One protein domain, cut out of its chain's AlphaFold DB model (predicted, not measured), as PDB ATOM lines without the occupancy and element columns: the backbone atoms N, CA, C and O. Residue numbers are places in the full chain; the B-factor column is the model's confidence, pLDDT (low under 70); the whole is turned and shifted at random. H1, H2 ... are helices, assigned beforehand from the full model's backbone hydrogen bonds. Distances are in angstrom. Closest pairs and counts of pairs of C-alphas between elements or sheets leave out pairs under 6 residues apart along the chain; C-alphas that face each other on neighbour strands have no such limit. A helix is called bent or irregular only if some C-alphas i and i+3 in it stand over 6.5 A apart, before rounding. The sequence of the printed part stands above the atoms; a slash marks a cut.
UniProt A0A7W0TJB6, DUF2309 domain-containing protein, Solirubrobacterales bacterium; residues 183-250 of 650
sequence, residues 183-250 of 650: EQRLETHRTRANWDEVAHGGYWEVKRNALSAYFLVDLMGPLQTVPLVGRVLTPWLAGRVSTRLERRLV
ATOM      1  N   GLU A 183      17.860 -30.611  31.831       91.06
ATOM      2  CA  GLU A 183      17.905 -29.660  32.952       91.06
ATOM      3  C   GLU A 183      17.751 -28.205  32.484       91.06
ATOM      4  O   GLU A 183      16.936 -27.458  33.020       91.06
ATOM      5  N   GLN A 184      18.455 -27.813  31.415       91.00
ATOM      6  CA  GLN A 184      18.338 -26.463  30.844       91.00
ATOM      7  C   GLN A 184      16.932 -26.194  30.277       91.00
ATOM      8  O   GLN A 184      16.408 -25.077  30.366       91.00
ATOM      9  N   ARG A 185      16.303 -27.220  29.682       92.31
ATOM     10  CA  ARG A 185      14.922 -27.122  29.185       92.31
ATOM     11  C   ARG A 185      13.943 -26.999  30.343       92.31
ATOM     12  O   ARG A 185      13.046 -26.171  30.251       92.31
ATOM     13  N   LEU A 186      14.151 -27.749  31.425       93.56
ATOM     14  CA  LEU A 186      13.354 -27.673  32.646       93.56
ATOM     15  C   LEU A 186      13.438 -26.291  33.300       93.56
ATOM     16  O   LEU A 186      12.412 -25.734  33.670       93.56
ATOM     17  N   GLU A 187      14.629 -25.710  33.419       92.44
ATOM     18  CA  GLU A 187      14.796 -24.369  33.992       92.44
ATOM     19  C   GLU A 187      14.088 -23.299  33.143       92.44
ATOM     20  O   GLU A 187      13.360 -22.449  33.664       92.44
ATOM     21  N   THR A 188      14.236 -23.385  31.815       91.88
ATOM     22  CA  THR A 188      13.526 -22.505  30.872       91.88
ATOM     23  C   THR A 188      12.016 -22.678  30.991       91.88
ATOM     24  O   THR A 188      11.286 -21.690  31.025       91.88
ATOM     25  N   HIS A 189      11.553 -23.924  31.052       93.12
ATOM     26  CA  HIS A 189      10.153 -24.269  31.220       93.12
ATOM     27  C   HIS A 189       9.602 -23.674  32.517       93.12
ATOM     28  O   HIS A 189       8.718 -22.834  32.436       93.12
ATOM     29  N   ARG A 190      10.189 -23.988  33.679       92.50
ATOM     30  CA  ARG A 190       9.764 -23.481  34.998       92.50
ATOM     31  C   ARG A 190       9.709 -21.962  35.049       92.50
ATOM     32  O   ARG A 190       8.736 -21.390  35.521       92.50
ATOM     33  N   THR A 191      10.734 -21.295  34.518       91.50
ATOM     34  CA  THR A 191      10.765 -19.828  34.471       91.50
ATOM     35  C   THR A 191       9.561 -19.290  33.704       91.50
ATOM     36  O   THR A 191       8.900 -18.361  34.155       91.50
ATOM     37  N   ARG A 192       9.269 -19.865  32.534       91.88
ATOM     38  CA  ARG A 192       8.192 -19.390  31.662       91.88
ATOM     39  C   ARG A 192       6.804 -19.838  32.122       91.88
ATOM     40  O   ARG A 192       5.874 -19.060  31.963       91.88
ATOM     41  N   ALA A 193       6.686 -21.021  32.719       89.06
ATOM     42  CA  ALA A 193       5.471 -21.513  33.359       89.06
ATOM     43  C   ALA A 193       5.085 -20.610  34.536       89.06
ATOM     44  O   ALA A 193       3.964 -20.126  34.575       89.06
ATOM     45  N   ASN A 194       6.042 -20.243  35.397       89.19
ATOM     46  CA  ASN A 194       5.802 -19.285  36.482       89.19
ATOM     47  C   ASN A 194       5.342 -17.916  35.953       89.19
ATOM     48  O   ASN A 194       4.450 -17.293  36.523       89.19
ATOM     49  N   TRP A 195       5.939 -17.420  34.861       88.12
ATOM     50  CA  TRP A 195       5.480 -16.173  34.233       88.12
ATOM     51  C   TRP A 195       4.055 -16.286  33.683       88.12
ATOM     52  O   TRP A 195       3.289 -15.330  33.806       88.12
ATOM     53  N   ASP A 196       3.706 -17.426  33.086       85.69
ATOM     54  CA  ASP A 196       2.355 -17.693  32.596       85.69
ATOM     55  C   ASP A 196       1.344 -17.781  33.746       85.69
ATOM     56  O   ASP A 196       0.296 -17.140  33.682       85.69
ATOM     57  N   GLU A 197       1.695 -18.466  34.836       85.44
ATOM     58  CA  GLU A 197       0.880 -18.576  36.047       85.44
ATOM     59  C   GLU A 197       0.636 -17.201  36.682       85.44
ATOM     60  O   GLU A 197      -0.501 -16.852  36.994       85.44
ATOM     61  N   VAL A 198       1.671 -16.362  36.800       86.19
ATOM     62  CA  VAL A 198       1.539 -14.983  37.299       86.19
ATOM     63  C   VAL A 198       0.652 -14.143  36.378       86.19
ATOM     64  O   VAL A 198      -0.194 -13.384  36.861       86.19
ATOM     65  N   ALA A 199       0.804 -14.270  35.057       84.31
ATOM     66  CA  ALA A 199      -0.035 -13.562  34.094       84.31
ATOM     67  C   ALA A 199      -1.507 -14.007  34.186       84.31
ATOM     68  O   ALA A 199      -2.410 -13.162  34.213       84.31
ATOM     69  N   HIS A 200      -1.752 -15.314  34.300       80.88
ATOM     70  CA  HIS A 200      -3.077 -15.894  34.511       80.88
ATOM     71  C   HIS A 200      -3.683 -15.470  35.853       80.88
ATOM     72  O   HIS A 200      -4.849 -15.070  35.901       80.88
ATOM     73  N   GLY A 201      -2.903 -15.502  36.931       80.50
ATOM     74  CA  GLY A 201      -3.305 -15.050  38.259       80.50
ATOM     75  C   GLY A 201      -3.698 -13.574  38.260       80.50
ATOM     76  O   GLY A 201      -4.771 -13.228  38.748       80.50
ATOM     77  N   GLY A 202      -2.901 -12.715  37.616       80.06
ATOM     78  CA  GLY A 202      -3.228 -11.300  37.429       80.06
ATOM     79  C   GLY A 202      -4.529 -11.087  36.649       80.06
ATOM     80  O   GLY A 202      -5.357 -10.265  37.037       80.06
ATOM     81  N   TYR A 203      -4.764 -11.870  35.593       80.06
ATOM     82  CA  TYR A 203      -6.026 -11.841  34.847       80.06
ATOM     83  C   TYR A 203      -7.236 -12.255  35.705       80.06
ATOM     84  O   TYR A 203      -8.301 -11.638  35.620       80.06
ATOM     85  N   TRP A 204      -7.095 -13.278  36.551       78.81
ATOM     86  CA  TRP A 204      -8.161 -13.694  37.467       78.81
ATOM     87  C   TRP A 204      -8.382 -12.706  38.612       78.81
ATOM     88  O   TRP A 204      -9.530 -12.487  38.999       78.81
ATOM     89  N   GLU A 205      -7.331 -12.056  39.108       80.06
ATOM     90  CA  GLU A 205      -7.438 -10.986  40.104       80.06
ATOM     91  C   GLU A 205      -8.236  -9.801  39.546       80.06
ATOM     92  O   GLU A 205      -9.156  -9.316  40.203       80.06
ATOM     93  N   VAL A 206      -8.008  -9.417  38.280       81.00
ATOM     94  CA  VAL A 206      -8.831  -8.411  37.578       81.00
ATOM     95  C   VAL A 206     -10.319  -8.779  37.585       81.00
ATOM     96  O   VAL A 206     -11.157  -7.889  37.676       81.00
ATOM     97  N   LYS A 207     -10.674 -10.070  37.533       77.00
ATOM     98  CA  LYS A 207     -12.077 -10.520  37.612       77.00
ATOM     99  C   LYS A 207     -12.640 -10.551  39.032       77.00
ATOM    100  O   LYS A 207     -13.846 -10.392  39.197       77.00
ATOM    101  N   ARG A 208     -11.804 -10.815  40.040       80.94
ATOM    102  CA  ARG A 208     -12.228 -11.004  41.439       80.94
ATOM    103  C   ARG A 208     -12.240  -9.705  42.242       80.94
ATOM    104  O   ARG A 208     -13.009  -9.591  43.192       80.94
ATOM    105  N   ASN A 209     -11.420  -8.728  41.861       83.62
ATOM    106  CA  ASN A 209     -11.190  -7.511  42.625       83.62
ATOM    107  C   ASN A 209     -11.666  -6.264  41.863       83.62
ATOM    108  O   ASN A 209     -11.172  -5.921  40.787       83.62
ATOM    109  N   ALA A 210     -12.641  -5.563  42.452       84.56
ATOM    110  CA  ALA A 210     -13.311  -4.418  41.839       84.56
ATOM    111  C   ALA A 210     -12.369  -3.233  41.548       84.56
ATOM    112  O   ALA A 210     -12.576  -2.514  40.571       84.56
ATOM    113  N   LEU A 211     -11.326  -3.034  42.366       84.94
ATOM    114  CA  LEU A 211     -10.361  -1.946  42.177       84.94
ATOM    115  C   LEU A 211      -9.473  -2.205  40.958       84.94
ATOM    116  O   LEU A 211      -9.342  -1.336  40.100       84.94
ATOM    117  N   SER A 212      -8.896  -3.404  40.845       82.19
ATOM    118  CA  SER A 212      -8.109  -3.787  39.667       82.19
ATOM    119  C   SER A 212      -8.965  -3.848  38.405       82.19
ATOM    120  O   SER A 212      -8.505  -3.412  37.351       82.19
ATOM    121  N   ALA A 213     -10.215  -4.318  38.508       84.31
ATOM    122  CA  ALA A 213     -11.163  -4.328  37.397       84.31
ATOM    123  C   ALA A 213     -11.353  -2.925  36.805       84.31
ATOM    124  O   ALA A 213     -11.228  -2.748  35.595       84.31
ATOM    125  N   TYR A 214     -11.583  -1.922  37.661       84.25
ATOM    126  CA  TYR A 214     -11.816  -0.539  37.240       84.25
ATOM    127  C   TYR A 214     -10.665   0.034  36.398       84.25
ATOM    128  O   TYR A 214     -10.913   0.724  35.416       84.25
ATOM    129  N   PHE A 215      -9.410  -0.265  36.750       83.50
ATOM    130  CA  PHE A 215      -8.249   0.283  36.039       83.50
ATOM    131  C   PHE A 215      -7.789  -0.554  34.840       83.50
ATOM    132  O   PHE A 215      -7.229  -0.002  33.895       83.50
ATOM    133  N   LEU A 216      -7.966  -1.879  34.879       83.69
ATOM    134  CA  LEU A 216      -7.333  -2.787  33.915       83.69
ATOM    135  C   LEU A 216      -8.279  -3.288  32.817       83.69
ATOM    136  O   LEU A 216      -7.795  -3.719  31.769       83.69
ATOM    137  N   VAL A 217      -9.604  -3.207  32.999       85.19
ATOM    138  CA  VAL A 217     -10.578  -3.682  31.997       85.19
ATOM    139  C   VAL A 217     -10.457  -2.926  30.673       85.19
ATOM    140  O   VAL A 217     -10.426  -3.571  29.625       85.19
ATOM    141  N   ASP A 218     -10.313  -1.600  30.700       84.62
ATOM    142  CA  ASP A 218     -10.228  -0.791  29.473       84.62
ATOM    143  C   ASP A 218      -8.951  -1.074  28.665       84.62
ATOM    144  O   ASP A 218      -8.955  -0.990  27.435       84.62
ATOM    145  N   LEU A 219      -7.864  -1.463  29.340       83.81
ATOM    146  CA  LEU A 219      -6.606  -1.843  28.696       83.81
ATOM    147  C   LEU A 219      -6.658  -3.277  28.152       83.81
ATOM    148  O   LEU A 219      -6.254  -3.534  27.017       83.81
ATOM    149  N   MET A 220      -7.131  -4.226  28.965       81.94
ATOM    150  CA  MET A 220      -7.111  -5.645  28.606       81.94
ATOM    151  C   MET A 220      -8.241  -6.031  27.651       81.94
ATOM    152  O   MET A 220      -8.043  -6.911  26.815       81.94
ATOM    153  N   GLY A 221      -9.401  -5.378  27.731       83.06
ATOM    154  CA  GLY A 221     -10.585  -5.686  26.927       83.06
ATOM    155  C   GLY A 221     -10.293  -5.755  25.423       83.06
ATOM    156  O   GLY A 221     -10.474  -6.823  24.835       83.06
ATOM    157  N   PRO A 222      -9.766  -4.685  24.793       86.00
ATOM    158  CA  PRO A 222      -9.436  -4.686  23.366       86.00
ATOM    159  C   PRO A 222      -8.432  -5.773  22.958       86.00
ATOM    160  O   PRO A 222      -8.578  -6.372  21.892       86.00
ATOM    161  N   LEU A 223      -7.440  -6.063  23.810       85.50
ATOM    162  CA  LEU A 223      -6.444  -7.114  23.562       85.50
ATOM    163  C   LEU A 223      -7.072  -8.515  23.588       85.50
ATOM    164  O   LEU A 223      -6.659  -9.386  22.823       85.50
ATOM    165  N   GLN A 224      -8.091  -8.725  24.425       85.31
ATOM    166  CA  GLN A 224      -8.820  -9.992  24.531       85.31
ATOM    167  C   GLN A 224      -9.911 -10.157  23.458       85.31
ATOM    168  O   GLN A 224     -10.350 -11.278  23.197       85.31
ATOM    169  N   THR A 225     -10.314  -9.081  22.774       88.81
ATOM    170  CA  THR A 225     -11.322  -9.144  21.702       88.81
ATOM    171  C   THR A 225     -10.881 -10.041  20.547       88.81
ATOM    172  O   THR A 225     -11.663 -10.859  20.074       88.81
ATOM    173  N   VAL A 226      -9.628  -9.936  20.096       87.81
ATOM    174  CA  VAL A 226      -9.114 -10.740  18.972       87.81
ATOM    175  C   VAL A 226      -9.137 -12.250  19.264       87.81
ATOM    176  O   VAL A 226      -9.735 -12.983  18.470       87.81
ATOM    177  N   PRO A 227      -8.551 -12.758  20.372       88.44
ATOM    178  CA  PRO A 227      -8.621 -14.183  20.685       88.44
ATOM    179  C   PRO A 227     -10.056 -14.647  20.950       88.44
ATOM    180  O   PRO A 227     -10.400 -15.762  20.562       88.44
ATOM    181  N   LEU A 228     -10.919 -13.803  21.530       89.62
ATOM    182  CA  LEU A 228     -12.338 -14.122  21.708       89.62
ATOM    183  C   LEU A 228     -13.055 -14.308  20.362       89.62
ATOM    184  O   LEU A 228     -13.696 -15.336  20.156       89.62
ATOM    185  N   VAL A 229     -12.908 -13.364  19.428       92.12
ATOM    186  CA  VAL A 229     -13.488 -13.466  18.077       92.12
ATOM    187  C   VAL A 229     -12.975 -14.720  17.367       92.12
ATOM    188  O   VAL A 229     -13.763 -15.454  16.774       92.12
ATOM    189  N   GLY A 230     -11.676 -15.015  17.479       91.31
ATOM    190  CA  GLY A 230     -11.088 -16.236  16.929       91.31
ATOM    191  C   GLY A 230     -11.691 -17.513  17.521       91.31
ATOM    192  O   GLY A 230     -12.029 -18.429  16.766       91.31
ATOM    193  N   ARG A 231     -11.869 -17.563  18.848       90.56
ATOM    194  CA  ARG A 231     -12.483 -18.695  19.568       90.56
ATOM    195  C   ARG A 231     -13.959 -18.889  19.213       90.56
ATOM    196  O   ARG A 231     -14.401 -20.028  19.157       90.56
ATOM    197  N   VAL A 232     -14.700 -17.814  18.939       91.69
ATOM    198  CA  VAL A 232     -16.124 -17.883  18.563       91.69
ATOM    199  C   VAL A 232     -16.312 -18.264  17.092       91.69
ATOM    200  O   VAL A 232     -17.121 -19.130  16.780       91.69
ATOM    201  N   LEU A 233     -15.579 -17.634  16.168       92.62
ATOM    202  CA  LEU A 233     -15.790 -17.839  14.727       92.62
ATOM    203  C   LEU A 233     -15.044 -19.056  14.175       92.62
ATOM    204  O   LEU A 233     -15.480 -19.669  13.201       92.62
ATOM    205  N   THR A 234     -13.897 -19.395  14.765       93.19
ATOM    206  CA  THR A 234     -13.012 -20.465  14.285       93.19
ATOM    207  C   THR A 234     -12.418 -21.283  15.442       93.19
ATOM    208  O   THR A 234     -11.191 -21.390  15.532       93.19
ATOM    209  N   PRO A 235     -13.245 -21.888  16.320       92.38
ATOM    210  CA  PRO A 235     -12.788 -22.551  17.550       92.38
ATOM    211  C   PRO A 235     -11.670 -23.571  17.317       92.38
ATOM    212  O   PRO A 235     -10.669 -23.565  18.025       92.38
ATOM    213  N   TRP A 236     -11.769 -24.374  16.255       92.25
ATOM    214  CA  TRP A 236     -10.733 -25.343  15.882       92.25
ATOM    215  C   TRP A 236      -9.369 -24.709  15.584       92.25
ATOM    216  O   TRP A 236      -8.333 -25.171  16.063       92.25
ATOM    217  N   LEU A 237      -9.353 -23.636  14.784       92.88
ATOM    218  CA  LEU A 237      -8.106 -22.961  14.424       92.88
ATOM    219  C   LEU A 237      -7.543 -22.217  15.636       92.88
ATOM    220  O   LEU A 237      -6.345 -22.295  15.892       92.88
ATOM    221  N   ALA A 238      -8.410 -21.538  16.390       92.12
ATOM    222  CA  ALA A 238      -8.036 -20.832  17.605       92.12
ATOM    223  C   ALA A 238      -7.435 -21.781  18.650       92.12
ATOM    224  O   ALA A 238      -6.381 -21.465  19.195       92.12
ATOM    225  N   GLY A 239      -8.032 -22.959  18.861       89.31
ATOM    226  CA  GLY A 239      -7.496 -24.006  19.733       89.31
ATOM    227  C   GLY A 239      -6.103 -24.456  19.295       89.31
ATOM    228  O   GLY A 239      -5.155 -24.366  20.070       89.31
ATOM    229  N   ARG A 240      -5.929 -24.819  18.015       90.56
ATOM    230  CA  ARG A 240      -4.613 -25.220  17.475       90.56
ATOM    231  C   ARG A 240      -3.550 -24.128  17.591       90.56
ATOM    232  O   ARG A 240      -2.389 -24.429  17.871       90.56
ATOM    233  N   VAL A 241      -3.916 -22.869  17.346       92.50
ATOM    234  CA  VAL A 241      -3.001 -21.729  17.493       92.50
ATOM    235  C   VAL A 241      -2.649 -21.505  18.962       92.50
ATOM    236  O   VAL A 241      -1.468 -21.311  19.241       92.50
ATOM    237  N   SER A 242      -3.620 -21.598  19.879       88.44
ATOM    238  CA  SER A 242      -3.408 -21.487  21.333       88.44
ATOM    239  C   SER A 242      -2.415 -22.538  21.809       88.44
ATOM    240  O   SER A 242      -1.338 -22.177  22.266       88.44
ATOM    241  N   THR A 243      -2.674 -23.820  21.539       88.12
ATOM    242  CA  THR A 243      -1.781 -24.919  21.938       88.12
ATOM    243  C   THR A 243      -0.381 -24.774  21.336       88.12
ATOM    244  O   THR A 243       0.625 -25.073  21.977       88.12
ATOM    245  N   ARG A 244      -0.270 -24.299  20.088       91.88
ATOM    246  CA  ARG A 244       1.036 -24.056  19.458       91.88
ATOM    247  C   ARG A 244       1.773 -22.874  20.088       91.88
ATOM    248  O   ARG A 244       3.001 -22.910  20.155       91.88
ATOM    249  N   LEU A 245       1.056 -21.821  20.473       90.94
ATOM    250  CA  LEU A 245       1.626 -20.658  21.143       90.94
ATOM    251  C   LEU A 245       2.060 -21.023  22.563       90.94
ATOM    252  O   LEU A 245       3.202 -20.750  22.909       90.94
ATOM    253  N   GLU A 246       1.213 -21.718  23.319       88.06
ATOM    254  CA  GLU A 246       1.510 -22.271  24.644       88.06
ATOM    255  C   GLU A 246       2.781 -23.121  24.596       88.06
ATOM    256  O   GLU A 246       3.746 -22.788  25.268       88.06
ATOM    257  N   ARG A 247       2.881 -24.101  23.686       89.69
ATOM    258  CA  ARG A 247       4.099 -24.926  23.514       89.69
ATOM    259  C   ARG A 247       5.349 -24.148  23.086       89.69
ATOM    260  O   ARG A 247       6.454 -24.681  23.156       89.69
ATOM    261  N   ARG A 248       5.210 -22.930  22.557       91.25
ATOM    262  CA  ARG A 248       6.348 -22.055  22.210       91.25
ATOM    263  C   ARG A 248       6.743 -21.153  23.370       91.25
ATOM    264  O   ARG A 248       7.937 -20.908  23.562       91.25
ATOM    265  N   LEU A 249       5.750 -20.632  24.087       90.31
ATOM    266  CA  LEU A 249       5.937 -19.821  25.277       90.31
ATOM    267  C   LEU A 249       6.499 -20.702  26.381       90.31
ATOM    268  O   LEU A 249       7.616 -20.454  26.802       90.31
ATOM    269  N   VAL A 250       5.833 -21.792  26.730       91.31
ATOM    270  CA  VAL A 250       6.262 -22.781  27.717       91.31
ATOM    271  C   VAL A 250       6.667 -24.064  26.970       91.31
ATOM    272  O   VAL A 250       5.814 -24.883  26.623       91.31
TER     273      VAL A 250
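Overview. This is residues 183 to 250 of the 650 residues of the protein "DUF2309 domain-containing protein" of Solirubrobacterales bacterium (UniProt A0A7W0TJB6). Three helices joined end to end make an open, flat triangle: H1 is the longest side, H2 turns off at its end, and H3 folds back until its last residues come near Arg 192 of H1. The 68 printed residues hold H1, H2 and H3 in that order and no named strand, an all-helix domain. It is loose, with a radius of gyration of the C-alphas of 14.6 A and spans of 42 by 31 by 15 A.

Along the chain. H1, residues 183 to 208, begins at C-alpha (17.905, -29.660, 32.952) and is 36.4 A long. H2, residues 210 to 233, is 30.4 A long; it is irregular, but only just, with C-alphas 215 and 218 6.9 A apart, and has a kink of 70 degrees near residue 218. H3, residues 235 to 249, is 20.4 A long and ends at C-alpha (5.937, -19.821, 25.277).

Arrangement. H1, with residues 205 to 207 alone, touches residues 212 to 217 of H2; the closest C-alphas, of Val 206 and Ala 213, are 4.7 A apart. Residues 227 to 231 of H2 alone touch residues 237 to 239 of H3, closest at the C-alphas of Arg 231 and Ala 238, 5.3 A. H1 and H3 are close but not clearly touching, at a steep tilt of 53 degrees, opposite ways; their closest C-alphas, of Arg 192 and Leu 249, are 6.8 A apart. Each O i to N i+4 pair is within hydrogen-bond range in H1 and H3, and 13 of 20 in H2.

Size, cuts and confidence. The C-alphas farthest apart, of Glu 183 and Tyr 214, are 41.8 A apart. The printed part has no cut, both links are tight, and no printed residue has a pLDDT under 70.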